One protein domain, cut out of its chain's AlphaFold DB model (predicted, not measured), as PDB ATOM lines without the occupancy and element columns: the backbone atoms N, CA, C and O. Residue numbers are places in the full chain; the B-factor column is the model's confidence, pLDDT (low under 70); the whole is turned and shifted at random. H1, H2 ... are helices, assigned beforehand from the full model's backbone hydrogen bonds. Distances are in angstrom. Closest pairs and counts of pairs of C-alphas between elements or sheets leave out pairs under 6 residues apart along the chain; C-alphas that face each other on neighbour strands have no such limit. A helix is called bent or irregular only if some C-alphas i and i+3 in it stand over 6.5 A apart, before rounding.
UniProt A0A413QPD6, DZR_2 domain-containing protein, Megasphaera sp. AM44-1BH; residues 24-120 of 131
ATOM      1  N   GLY A  24     361.375 110.431 223.761       88.75
ATOM      2  CA  GLY A  24     362.251 111.124 224.707       88.75
ATOM      3  C   GLY A  24     363.704 110.642 224.714       88.75
ATOM      4  O   GLY A  24     364.531 111.258 225.372       88.75
ATOM      5  N   THR A  25     364.067 109.597 223.966       93.94
ATOM      6  CA  THR A  25     365.473 109.173 223.885       93.94
ATOM      7  C   THR A  25     366.275 109.983 222.875       93.94
ATOM      8  O   THR A  25     365.760 110.523 221.894       93.94
ATOM      9  N   TRP A  26     367.575 110.065 223.130       95.75
ATOM     10  CA  TRP A  26     368.540 110.701 222.247       95.75
ATOM     11  C   TRP A  26     369.239 109.642 221.398       95.75
ATOM     12  O   TRP A  26     369.586 108.576 221.902       95.75
ATOM     13  N   CYS A  27     369.495 109.934 220.118       96.94
ATOM     14  CA  CYS A  27     370.416 109.097 219.349       96.94
ATOM     15  C   CYS A  27     371.845 109.244 219.899       96.94
ATOM     16  O   CYS A  27     372.174 110.276 220.490       96.94
ATOM     17  N   SER A  28     372.702 108.244 219.673       96.75
ATOM     18  CA  SER A  28     374.072 108.213 220.209       96.75
ATOM     19  C   SER A  28     374.879 109.469 219.870       96.75
ATOM     20  O   SER A  28     375.468 110.068 220.763       96.75
ATOM     21  N   LEU A  29     374.828 109.921 218.613       97.31
ATOM     22  CA  LEU A  29     375.543 111.115 218.147       97.31
ATOM     23  C   LEU A  29     375.082 112.390 218.864       97.31
ATOM     24  O   LEU A  29     375.899 113.140 219.392       97.31
ATOM     25  N   CYS A  30     373.768 112.641 218.914       97.12
ATOM     26  CA  CYS A  30     373.258 113.827 219.597       97.12
ATOM     27  C   CYS A  30     373.508 113.744 221.103       97.12
ATOM     28  O   CYS A  30     373.862 114.761 221.688       97.12
ATOM     29  N   PHE A  31     373.359 112.564 221.715       96.75
ATOM     30  CA  PHE A  31     373.660 112.357 223.129       96.75
ATOM     31  C   PHE A  31     375.118 112.708 223.435       96.75
ATOM     32  O   PHE A  31     375.360 113.589 224.250       96.75
ATOM     33  N   GLN A  32     376.076 112.117 222.716       96.50
ATOM     34  CA  GLN A  32     377.505 112.411 222.878       96.50
ATOM     35  C   GLN A  32     377.825 113.895 222.661       96.50
ATOM     36  O   GLN A  32     378.647 114.452 223.376       96.50
ATOM     37  N   SER A  33     377.146 114.556 221.716       96.06
ATOM     38  CA  SER A  33     377.380 115.979 221.437       96.06
ATOM     39  C   SER A  33     376.897 116.930 222.537       96.06
ATOM     40  O   SER A  33     377.371 118.061 222.611       96.06
ATOM     41  N   VAL A  34     375.918 116.516 223.352       94.56
ATOM     42  CA  VAL A  34     375.333 117.370 224.401       94.56
ATOM     43  C   VAL A  34     375.758 116.957 225.802       94.56
ATOM     44  O   VAL A  34     375.682 117.779 226.714       94.56
ATOM     45  N   TRP A  35     376.164 115.699 225.981       96.19
ATOM     46  CA  TRP A  35     376.526 115.126 227.267       96.19
ATOM     47  C   TRP A  35     377.866 115.681 227.738       96.19
ATOM     48  O   TRP A  35     378.927 115.303 227.247       96.19
ATOM     49  N   HIS A  36     377.802 116.598 228.699       93.31
ATOM     50  CA  HIS A  36     378.969 117.250 229.273       93.31
ATOM     51  C   HIS A  36     378.766 117.479 230.781       93.31
ATOM     52  O   HIS A  36     378.629 118.630 231.227       93.31
ATOM     53  N   PRO A  37     378.673 116.385 231.567       92.62
ATOM     54  CA  PRO A  37     378.485 116.469 233.003       92.62
ATOM     55  C   PRO A  37     379.710 117.102 233.663       92.62
ATOM     56  O   PRO A  37     380.839 116.664 233.447       92.62
ATOM     57  N   ARG A  38     379.488 118.104 234.518       90.50
ATOM     58  CA  ARG A  38     380.530 118.726 235.350       90.50
ATOM     59  C   ARG A  38     379.977 119.328 236.638       90.50
ATOM     60  O   ARG A  38     378.865 119.857 236.650       90.50
ATOM     61  N   LEU A  39     380.804 119.345 237.681       89.06
ATOM     62  CA  LEU A  39     380.677 120.307 238.773       89.06
ATOM     63  C   LEU A  39     381.153 121.675 238.261       89.06
ATOM     64  O   LEU A  39     382.244 121.801 237.709       89.06
ATOM     65  N   VAL A  40     380.332 122.707 238.412       85.44
ATOM     66  CA  VAL A  40     380.660 124.066 237.978       85.44
ATOM     67  C   VAL A  40     381.783 124.618 238.858       85.44
ATOM     68  O   VAL A  40     381.656 124.681 240.082       85.44
ATOM     69  N   ASN A  41     382.879 125.043 238.232       85.56
ATOM     70  CA  ASN A  41     384.039 125.591 238.933       85.56
ATOM     71  C   ASN A  41     383.656 126.797 239.804       85.56
ATOM     72  O   ASN A  41     382.937 127.693 239.362       85.56
ATOM     73  N   GLY A  42     384.136 126.813 241.051       86.31
ATOM     74  CA  GLY A  42     383.845 127.884 242.012       86.31
ATOM     75  C   GLY A  42     382.391 127.935 242.501       86.31
ATOM     76  O   GLY A  42     381.991 128.924 243.115       86.31
ATOM     77  N   SER A  43     381.586 126.902 242.223       83.94
ATOM     78  CA  SER A  43     380.211 126.819 242.731       83.94
ATOM     79  C   SER A  43     380.137 126.462 244.212       83.94
ATOM     80  O   SER A  43     379.180 126.860 244.869       83.94
ATOM     81  N   ARG A  44     381.149 125.769 244.746       85.38
ATOM     82  CA  ARG A  44     381.237 125.483 246.178       85.38
ATOM     83  C   ARG A  44     381.459 126.783 246.949       85.38
ATOM     84  O   ARG A  44     382.461 127.463 246.728       85.38
ATOM     85  N   ARG A  45     380.517 127.142 247.818       82.44
ATOM     86  CA  ARG A  45     380.569 128.326 248.695       82.44
ATOM     87  C   ARG A  45     380.003 127.977 250.067       82.44
ATOM     88  O   ARG A  45     379.395 126.928 250.216       82.44
ATOM     89  N   ASN A  46     380.145 128.886 251.037       78.94
ATOM     90  CA  ASN A  46     379.763 128.682 252.443       78.94
ATOM     91  C   ASN A  46     378.368 128.058 252.661       78.94
ATOM     92  O   ASN A  46     378.182 127.367 253.650       78.94
ATOM     93  N   HIS A  47     377.409 128.270 251.750       81.94
ATOM     94  CA  HIS A  47     376.053 127.704 251.824       81.94
ATOM     95  C   HIS A  47     375.637 126.948 250.548       81.94
ATOM     96  O   HIS A  47     374.452 126.858 250.250       81.94
ATOM     97  N   LEU A  48     376.585 126.489 249.725       77.25
ATOM     98  CA  LEU A  48     376.292 125.749 248.497       77.25
ATOM     99  C   LEU A  48     377.363 124.682 248.270       77.25
ATOM    100  O   LEU A  48     378.499 125.014 247.934       77.25
ATOM    101  N   ASP A  49     376.984 123.412 248.377       82.25
ATOM    102  CA  ASP A  49     377.908 122.272 248.246       82.25
ATOM    103  C   ASP A  49     378.362 121.998 246.808       82.25
ATOM    104  O   ASP A  49     379.294 121.230 246.564       82.25
ATOM    105  N   GLY A  50     377.729 122.661 245.842       83.56
ATOM    106  CA  GLY A  50     378.086 122.600 244.437       83.56
ATOM    107  C   GLY A  50     376.917 122.933 243.522       83.56
ATOM    108  O   GLY A  50     375.752 122.913 243.911       83.56
ATOM    109  N   CYS A  51     377.241 123.240 242.272       84.50
ATOM    110  CA  CYS A  51     376.285 123.346 241.180       84.50
ATOM    111  C   CYS A  51     376.722 122.379 240.089       84.50
ATOM    112  O   CYS A  51     377.832 122.500 239.577       84.50
ATOM    113  N   TYR A  52     375.853 121.459 239.695       86.56
ATOM    114  CA  TYR A  52     376.155 120.500 238.640       86.56
ATOM    115  C   TYR A  52     375.494 120.919 237.329       86.56
ATOM    116  O   TYR A  52     374.389 121.457 237.311       86.56
ATOM    117  N   ALA A  53     376.165 120.671 236.210       88.50
ATOM    118  CA  ALA A  53     375.627 120.897 234.877       88.50
ATOM    119  C   ALA A  53     375.834 119.641 234.035       88.50
ATOM    120  O   ALA A  53     376.962 119.191 233.886       88.50
ATOM    121  N   LEU A  54     374.759 119.089 233.469       90.69
ATOM    122  CA  LEU A  54     374.820 117.892 232.616       90.69
ATOM    123  C   LEU A  54     375.163 118.192 231.156       90.69
ATOM    124  O   LEU A  54     375.577 117.305 230.413       90.69
ATOM    125  N   THR A  55     374.928 119.428 230.727       91.81
ATOM    126  CA  THR A  55     375.056 119.848 229.330       91.81
ATOM    127  C   THR A  55     375.481 121.310 229.247       91.81
ATOM    128  O   THR A  55     375.414 122.047 230.234       91.81
ATOM    129  N   ASP A  56     375.900 121.748 228.064       87.56
ATOM    130  CA  ASP A  56     376.079 123.167 227.764       87.56
ATOM    131  C   ASP A  56     374.803 123.791 227.205       87.56
ATOM    132  O   ASP A  56     374.097 123.195 226.391       87.56
ATOM    133  N   TYR A  57     374.536 125.051 227.570       85.25
ATOM    134  CA  TYR A  57     373.422 125.832 227.021       85.25
ATOM    135  C   TYR A  57     373.706 126.298 225.581       85.25
ATOM    136  O   TYR A  57     373.800 127.490 225.277       85.25
ATOM    137  N   ARG A  58     373.889 125.343 224.668       85.81
ATOM    138  CA  ARG A  58     374.235 125.549 223.255       85.81
ATOM    139  C   ARG A  58     373.502 124.535 222.372       85.81
ATOM    140  O   ARG A  58     372.854 123.616 222.869       85.81
ATOM    141  N   GLY A  59     373.553 124.748 221.056       92.31
ATOM    142  CA  GLY A  59     373.031 123.816 220.052       92.31
ATOM    143  C   GLY A  59     371.622 123.288 220.350       92.31
ATOM    144  O   GLY A  59     370.690 124.054 220.621       92.31
ATOM    145  N   HIS A  60     371.477 121.960 220.318       92.69
ATOM    146  CA  HIS A  60     370.207 121.270 220.551       92.69
ATOM    147  C   HIS A  60     369.604 121.562 221.931       92.69
ATOM    148  O   HIS A  60     368.395 121.770 222.021       92.69
ATOM    149  N   ILE A  61     370.424 121.659 222.981       90.44
ATOM    150  CA  ILE A  61     369.965 121.949 224.349       90.44
ATOM    151  C   ILE A  61     369.359 123.343 224.433       90.44
ATOM    152  O   ILE A  61     368.241 123.507 224.924       90.44
ATOM    153  N   ARG A  62     370.050 124.351 223.888       86.25
ATOM    154  CA  ARG A  62     369.534 125.725 223.845       86.25
ATOM    155  C   ARG A  62     368.188 125.784 223.118       86.25
ATOM    156  O   ARG A  62     367.269 126.455 223.584       86.25
ATOM    157  N   ARG A  63     368.052 125.096 221.978       90.56
ATOM    158  CA  ARG A  63     366.792 125.041 221.216       90.56
ATOM    159  C   ARG A  63     365.672 124.403 222.037       90.56
ATOM    160  O   ARG A  63     364.625 125.021 222.194       90.56
ATOM    161  N   ILE A  64     365.910 123.215 222.587       88.12
ATOM    162  CA  ILE A  64     364.923 122.466 223.373       88.12
ATOM    163  C   ILE A  64     364.462 123.277 224.586       88.12
ATOM    164  O   ILE A  64     363.265 123.480 224.775       88.12
ATOM    165  N   LEU A  65     365.399 123.827 225.362       83.44
ATOM    166  CA  LEU A  65     365.065 124.618 226.545       83.44
ATOM    167  C   LEU A  65     364.312 125.904 226.190       83.44
ATOM    168  O   LEU A  65     363.449 126.313 226.959       83.44
ATOM    169  N   GLN A  66     364.591 126.540 225.048       82.88
ATOM    170  CA  GLN A  66     363.802 127.685 224.571       82.88
ATOM    171  C   GLN A  66     362.376 127.276 224.179       82.88
ATOM    172  O   GLN A  66     361.421 127.939 224.575       82.88
ATOM    173  N   GLN A  67     362.220 126.161 223.464       84.38
ATOM    174  CA  GLN A  67     360.910 125.633 223.074       84.38
ATOM    175  C   GLN A  67     360.063 125.254 224.291       84.38
ATOM    176  O   GLN A  67     358.860 125.507 224.319       84.38
ATOM    177  N   ILE A  68     360.691 124.733 225.343       79.81
ATOM    178  CA  ILE A  68     360.015 124.553 226.623       79.81
ATOM    179  C   ILE A  68     359.691 125.937 227.225       79.81
ATOM    180  O   ILE A  68     358.524 126.224 227.461       79.81
ATOM    181  N   LYS A  69     360.680 126.843 227.389       68.12
ATOM    182  CA  LYS A  69     360.572 128.224 227.951       68.12
ATOM    183  C   LYS A  69     359.451 129.082 227.387       68.12
ATOM    184  O   LYS A  69     358.850 129.840 228.153       68.12
ATOM    185  N   TYR A  70     359.211 129.004 226.088       76.44
ATOM    186  CA  TYR A  70     358.391 129.985 225.385       76.44
ATOM    187  C   TYR A  70     357.248 129.366 224.581       76.44
ATOM    188  O   TYR A  70     356.237 130.031 224.398       76.44
ATOM    189  N   GLU A  71     357.361 128.103 224.158       74.56
ATOM    190  CA  GLU A  71     356.376 127.460 223.271       74.56
ATOM    191  C   GLU A  71     355.580 126.337 223.957       74.56
ATOM    192  O   GLU A  71     354.782 125.679 223.295       74.56
ATOM    193  N   ARG A  72     355.784 126.088 225.264       72.69
ATOM    194  CA  ARG A  72     355.089 125.024 226.025       72.69
ATOM    195  C   ARG A  72     355.220 123.635 225.380       72.69
ATOM    196  O   ARG A  72     354.331 122.795 225.483       72.69
ATOM    197  N   LYS A  73     356.342 123.367 224.703       79.00
ATOM    198  CA  LYS A  73     356.601 122.071 224.055       79.00
ATOM    199  C   LYS A  73     357.043 121.013 225.071       79.00
ATOM    200  O   LYS A  73     358.201 120.598 225.079       79.00
ATOM    201  N   PHE A  74     356.103 120.558 225.899       75.00
ATOM    202  CA  PHE A  74     356.316 119.550 226.949       75.00
ATOM    203  C   PHE A  74     356.762 118.182 226.419       75.00
ATOM    204  O   PHE A  74     357.382 117.414 227.141       75.00
ATOM    205  N   GLN A  75     356.577 117.904 225.127       78.31
ATOM    206  CA  GLN A  75     357.126 116.707 224.477       78.31
ATOM    207  C   GLN A  75     358.650 116.532 224.660       78.31
ATOM    208  O   GLN A  75     359.170 115.430 224.505       78.31
ATOM    209  N   TYR A  76     359.379 117.610 224.972       84.75
ATOM    210  CA  TYR A  76     360.815 117.558 225.247       84.75
ATOM    211  C   TYR A  76     361.172 117.287 226.715       84.75
ATOM    212  O   TYR A  76     362.348 117.115 227.026       84.75
ATOM    213  N   GLU A  77     360.201 117.213 227.619       82.00
ATOM    214  CA  GLU A  77     360.438 116.904 229.030       82.00
ATOM    215  C   GLU A  77     361.070 115.520 229.198       82.00
ATOM    216  O   GLU A  77     362.108 115.385 229.842       82.00
ATOM    217  N   ALA A  78     360.542 114.513 228.496       86.12
ATOM    218  CA  ALA A  78     361.123 113.173 228.475       86.12
ATOM    219  C   ALA A  78     362.584 113.175 227.977       86.12
ATOM    220  O   ALA A  78     363.412 112.415 228.474       86.12
ATOM    221  N   ALA A  79     362.931 114.077 227.051       90.12
ATOM    222  CA  ALA A  79     364.309 114.257 226.592       90.12
ATOM    223  C   ALA A  79     365.228 114.859 227.658       90.12
ATOM    224  O   ALA A  79     366.410 114.513 227.715       90.12
ATOM    225  N   CYS A  80     364.705 115.744 228.502       87.69
ATOM    226  CA  CYS A  80     365.416 116.280 229.653       87.69
ATOM    227  C   CYS A  80     365.590 115.221 230.755       87.69
ATOM    228  O   CYS A  80     366.697 115.050 231.263       87.69
ATOM    229  N   LEU A  81     364.535 114.460 231.062       86.31
ATOM    230  CA  LEU A  81     364.572 113.345 232.018       86.31
ATOM    231  C   LEU A  81     365.549 112.242 231.585       86.31
ATOM    232  O   LEU A  81     366.252 111.661 232.410       86.31
ATOM    233  N   TYR A  82     365.671 111.992 230.279       90.94
ATOM    234  CA  TYR A  82     366.668 111.064 229.748       90.94
ATOM    235  C   TYR A  82     368.104 111.465 230.121       90.94
ATOM    236  O   TYR A  82     368.922 110.603 230.444       90.94
ATOM    237  N   LEU A  83     368.425 112.760 230.089       90.81
ATOM    238  CA  LEU A  83     369.745 113.253 230.489       90.81
ATOM    239  C   LEU A  83     369.922 113.138 232.008       90.81
ATOM    240  O   LEU A  83     370.966 112.700 232.476       90.81
ATOM    241  N   LEU A  84     368.885 113.470 232.771       85.75
ATOM    242  CA  LEU A  84     368.916 113.418 234.231       85.75
ATOM    243  C   LEU A  84     369.051 112.045 234.834       85.75
ATOM    244  O   LEU A  84     369.790 111.874 235.791       85.75
ATOM    245  N   SER A  85     368.358 111.066 234.265       87.12
ATOM    246  CA  SER A  85     368.461 109.672 234.705       87.12
ATOM    247  C   SER A  85     369.884 109.116 234.590       87.12
ATOM    248  O   SER A  85     370.161 108.042 235.105       87.12
ATOM    249  N   ARG A  86     370.791 109.836 233.916       90.94
ATOM    250  CA  ARG A  86     372.216 109.510 233.766       90.94
ATOM    251  C   ARG A  86     373.118 110.392 234.626       90.94
ATOM    252  O   ARG A  86     374.323 110.425 234.391       90.94
ATOM    253  N   PHE A  87     372.554 111.148 235.566       88.38
ATOM    254  CA  PHE A  87     373.314 112.012 236.457       88.38
ATOM    255  C   PHE A  87     374.384 111.192 237.199       88.38
ATOM    256  O   PHE A  87     374.034 110.254 237.912       88.38
ATOM    257  N   PRO A  88     375.683 111.492 237.019       89.88
ATOM    258  CA  PRO A  88     376.735 110.576 237.453       89.88
ATOM    259  C   PRO A  88     377.055 110.672 238.949       89.88
ATOM    260  O   PRO A  88     377.747 109.808 239.466       89.88
ATOM    261  N   TRP A  89     376.549 111.694 239.642       87.88
ATOM    262  CA  TRP A  89     376.841 111.949 241.055       87.88
ATOM    263  C   TRP A  89     375.664 111.625 241.974       87.88
ATOM    264  O   TRP A  89     375.566 112.204 243.050       87.88
ATOM    265  N   MET A  90     374.746 110.744 241.560       81.31
ATOM    266  CA  MET A  90     373.570 110.403 242.378       81.31
ATOM    267  C   MET A  90     373.968 109.935 243.784       81.31
ATOM    268  O   MET A  90     373.349 110.362 244.751       81.31
ATOM    269  N   ASP A  91     375.037 109.143 243.899       81.44
ATOM    270  CA  ASP A  91     375.511 108.612 245.184       81.44
ATOM    271  C   ASP A  91     376.174 109.677 246.079       81.44
ATOM    272  O   ASP A  91     376.213 109.531 247.300       81.44
ATOM    273  N   GLU A  92     376.687 110.766 245.492       77.38
ATOM    274  CA  GLU A  92     377.286 111.881 246.242       77.38
ATOM    275  C   GLU A  92     376.223 112.827 246.808       77.38
ATOM    276  O   GLU A  92     376.473 113.547 247.778       77.38
ATOM    277  N   ILE A  93     375.029 112.833 246.214       72.94
ATOM    278  CA  ILE A  93     373.941 113.693 246.649       72.94
ATOM    279  C   ILE A  93     373.093 112.963 247.695       72.94
ATOM    280  O   ILE A  93     372.149 112.238 247.387       72.94
ATOM    281  N   ARG A  94     373.371 113.243 248.968       64.38
ATOM    282  CA  ARG A  94     372.462 112.937 250.080       64.38
ATOM    283  C   ARG A  94     371.361 114.000 250.142       64.38
ATOM    284  O   ARG A  94     371.523 115.003 250.829       64.38
ATOM    285  N   THR A  95     370.271 113.823 249.397       61.19
ATOM    286  CA  THR A  95     369.097 114.714 249.504       61.19
ATOM    287  C   THR A  95     367.845 113.975 249.916       61.19
ATOM    288  O   THR A  95     367.440 113.029 249.249       61.19
ATOM    289  N   ASP A  96     367.167 114.529 250.917       60.75
ATOM    290  CA  ASP A  96     365.811 114.141 251.307       60.75
ATOM    291  C   ASP A  96     364.736 114.972 250.579       60.75
ATOM    292  O   ASP A  96     363.574 114.579 250.514       60.75
ATOM    293  N   ILE A  97     365.108 116.139 250.026       64.88
ATOM    294  CA  ILE A  97     364.173 117.120 249.455       64.88
ATOM    295  C   ILE A  97     364.727 117.721 248.156       64.88
ATOM    296  O   ILE A  97     365.866 118.188 248.105       64.88
ATOM    297  N   ALA A  98     363.879 117.784 247.125       66.69
ATOM    298  CA  ALA A  98     364.104 118.547 245.900       66.69
ATOM    299  C   ALA A  98     363.127 119.732 245.836       66.69
ATOM    300  O   ALA A  98     361.916 119.550 245.960       66.69
ATOM    301  N   VAL A  99     363.646 120.948 245.631       63.69
ATOM    302  CA  VAL A  99     362.841 122.179 245.551       63.69
ATOM    303  C   VAL A  99     363.028 122.826 244.176       63.69
ATOM    304  O   VAL A  99     364.167 123.010 243.740       63.69
ATOM    305  N   PRO A 100     361.945 123.201 243.472       62.19
ATOM    306  CA  PRO A 100     362.052 123.895 242.198       62.19
ATOM    307  C   PRO A 100     362.601 125.306 242.402       62.19
ATOM    308  O   PRO A 100     362.174 126.026 243.304       62.19
ATOM    309  N   VAL A 101     363.484 125.755 241.506       61.88
ATOM    310  CA  VAL A 101     363.963 127.145 241.536       61.88
ATOM    311  C   VAL A 101     362.774 128.094 241.319       61.88
ATOM    312  O   VAL A 101     362.123 128.011 240.266       61.88
ATOM    313  N   PRO A 102     362.483 129.010 242.266       57.59
ATOM    314  CA  PRO A 102     361.310 129.869 242.198       57.59
ATOM    315  C   PRO A 102     361.405 130.850 241.026       57.59
ATOM    316  O   PRO A 102     362.442 131.463 240.756       57.59
ATOM    317  N   LEU A 103     360.290 131.020 240.316       59.50
ATOM    318  CA  LEU A 103     360.171 131.982 239.227       59.50
ATOM    319  C   LEU A 103     359.671 133.328 239.774       59.50
ATOM    320  O   LEU A 103     358.748 133.369 240.581       59.50
ATOM    321  N   SER A 104     360.235 134.452 239.313       64.75
ATOM    322  CA  SER A 104     359.747 135.770 239.744       64.75
ATOM    323  C   SER A 104     358.290 135.996 239.320       64.75
ATOM    324  O   SER A 104     357.903 135.603 238.216       64.75
ATOM    325  N   LEU A 105     357.497 136.695 240.143       58.03
ATOM    326  CA  LEU A 105     356.066 136.942 239.893       58.03
ATOM    327  C   LEU A 105     355.793 137.554 238.509       58.03
ATOM    328  O   LEU A 105     354.861 137.149 237.818       58.03
ATOM    329  N   THR A 106     356.647 138.469 238.043       65.81
ATOM    330  CA  THR A 106     356.561 139.057 236.695       65.81
ATOM    331  C   THR A 106     356.755 138.017 235.589       65.81
ATOM    332  O   THR A 106     356.048 138.030 234.581       65.81
ATOM    333  N   ARG A 107     357.702 137.082 235.767       64.06
ATOM    334  CA  ARG A 107     357.946 135.987 234.817       64.06
ATOM    335  C   ARG A 107     356.840 134.932 234.875       64.06
ATOM    336  O   ARG A 107     356.475 134.418 233.819       64.06
ATOM    337  N   LEU A 108     356.284 134.667 236.059       66.00
ATOM    338  CA  LEU A 108     355.138 133.778 236.252       66.00
ATOM    339  C   LEU A 108     353.899 134.320 235.535       66.00
ATOM    340  O   LEU A 108     353.319 133.616 234.715       66.00
ATOM    341  N   ARG A 109     353.564 135.601 235.736       65.75
ATOM    342  CA  ARG A 109     352.441 136.268 235.052       65.75
ATOM    343  C   ARG A 109     352.603 136.291 233.530       65.75
ATOM    344  O   ARG A 109     351.639 136.057 232.816       65.75
ATOM    345  N   LYS A 110     353.820 136.518 233.020       66.00
ATOM    346  CA  LYS A 110     354.091 136.572 231.570       66.00
ATOM    347  C   LYS A 110     354.008 135.206 230.876       66.00
ATOM    348  O   LYS A 110     353.696 135.149 229.692       66.00
ATOM    349  N   ARG A 111     354.338 134.112 231.572       62.56
ATOM    350  CA  ARG A 111     354.375 132.754 230.988       62.56
ATOM    351  C   ARG A 111     353.160 131.896 231.344       62.56
ATOM    352  O   ARG A 111     352.817 130.997 230.575       62.56
ATOM    353  N   GLY A 112     352.503 132.182 232.465       61.94
ATOM    354  CA  GLY A 112     351.317 131.484 232.965       61.94
ATOM    355  C   GLY A 112     351.587 130.144 233.662       61.94
ATOM    356  O   GLY A 112     350.633 129.452 233.979       61.94
ATOM    357  N   TYR A 113     352.853 129.753 233.866       61.56
ATOM    358  CA  TYR A 113     353.252 128.539 234.596       61.56
ATOM    359  C   TYR A 113     354.709 128.653 235.075       61.56
ATOM    360  O   TYR A 113     355.518 129.364 234.460       61.56
ATOM    361  N   ASN A 114     355.056 127.956 236.161       57.06
ATOM    362  CA  ASN A 114     356.439 127.816 236.600       57.06
ATOM    363  C   ASN A 114     357.068 126.622 235.886       57.06
ATOM    364  O   ASN A 114     356.701 125.468 236.063       57.06
ATOM    365  N   GLN A 115     358.042 126.901 235.041       53.03
ATOM    366  CA  GLN A 115     358.695 125.860 234.271       53.03
ATOM    367  C   GLN A 115     359.521 124.904 235.128       53.03
ATOM    368  O   GLN A 115     359.663 123.739 234.770       53.03
ATOM    369  N   SER A 116     360.020 125.402 236.259       52.47
ATOM    370  CA  SER A 116     360.701 124.610 237.274       52.47
ATOM    371  C   SER A 116     359.742 123.663 238.010       52.47
ATOM    372  O   SER A 116     360.219 122.706 238.595       52.47
ATOM    373  N   GLU A 117     358.418 123.884 237.968       49.47
ATOM    374  CA  GLU A 117     357.425 122.950 238.536       49.47
ATOM    375  C   GLU A 117     357.185 121.730 237.641       49.47
ATOM    376  O   GLU A 117     357.005 120.633 238.152       49.47
ATOM    377  N   PHE A 118     357.264 121.884 236.315       50.22
ATOM    378  CA  PHE A 118     357.250 120.747 235.378       50.22
ATOM    379  C   PHE A 118     358.617 120.053 235.292       50.22
ATOM    380  O   PHE A 118     358.715 118.847 235.126       50.22
ATOM    381  N   ILE A 119     359.695 120.825 235.433       45.69
ATOM    382  CA  ILE A 119     361.089 120.369 235.405       45.69
ATOM    383  C   ILE A 119     361.634 120.276 236.844       45.69
ATOM    384  O   ILE A 119     362.777 120.615 237.134       45.69
ATOM    385  N   LEU A 120     360.836 119.781 237.788       38.34
ATOM    386  CA  LEU A 120     361.279 119.633 239.182       38.34
ATOM    387  C   LEU A 120     362.359 118.541 239.352       38.34
ATOM    388  O   LEU A 120     362.851 118.315 240.448       38.34
TER     389      LEU A 120
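What this domain is: This is residues 24 to 120 of the 131 residues of the protein "DZR_2 domain-containing protein" of Megasphaera sp. AM44-1BH (UniProt A0A413QPD6). An open frame of short helices and long loops: H2 and H3, the two longest helices, are joined by a tight turn and run back in opposite ways, H1 is near the first part of H2, and H4 and H5 are near its last part. Two long stretches run out from these helices, residues 35 to 58, which fold back on themselves with their far turn near Asn 46, and residues 85 to 104, which lead from H3 to H4. The printed part has 97 residues with five named helices, H1 to H5 in that order, and no named strand; the class is all helix, though under half of the residues, 42 of 97, are in named elements. The whole is only just compact, close to loose, with a radius of gyration of the C-alphas of 14.7 A and spans of 36 by 35 by 24 A.

How they stand to each other: H1, residues 28 to 34, is close to but not clearly touching H2, residues 59 to 71; their closest C-alphas, of Val 34 and Ile 61, are 7.1 A apart, and their lines are about perpendicular at 76 degrees. In the link between them, residues 38 to 39 make a short antiparallel pairing with residues 52 to 53. H2 and H3, residues 74 to 84, form a helical hairpin. They only just touch, with 3 pairs of C-alphas within 8 A, through residues 64 to 68 of H2 alone; the closest C-alphas, of Ile 68 and Phe 74, are 6.2 A apart. Their lines stand at a steep tilt of 43 degrees, opposite ways. H4, residues 105 to 111, is close to but not clearly touching H2, with C-alphas of Tyr 70 and Arg 111 closest at 7.4 A. H5, residues 115 to 118, is likewise close to but not clearly touching H2, with C-alphas of Lys 69 and Gln 115 closest at 7.0 A. H3 and H5 are only just apart, 8.1 A at the closest C-alphas. In H1, H2 and H4 every O i to N i+4 pair is within hydrogen-bond range, in H3 4 of 7 are, and H5 is too short for such a pair.

Where its parts are: H1 begins at C-alpha 28, (374.072, 108.213, 220.209), and is 10.1 A long from first to last C-alpha. H2 is 17.4 A long and starts at C-alpha 59, (373.031, 123.816, 220.052). H3 is 15.8 A long and irregular, but only just: C-alphas 75 and 78 are 6.7 A apart. H4 is 10.0 A long. H5 is 5.4 A long and ends at C-alpha 118, (357.250, 120.747, 235.378).

The domain as a whole: The two C-alphas farthest apart, of Cys 27 and Asn 46, are 39.6 A apart. The printed part has no cut. The links from H1 to H2 and from H3 to H4 are long, with 24 and 20 residues. The mean pLDDT of the printed part is 79.1; residue 69 and residues 94 to 120 are under 70.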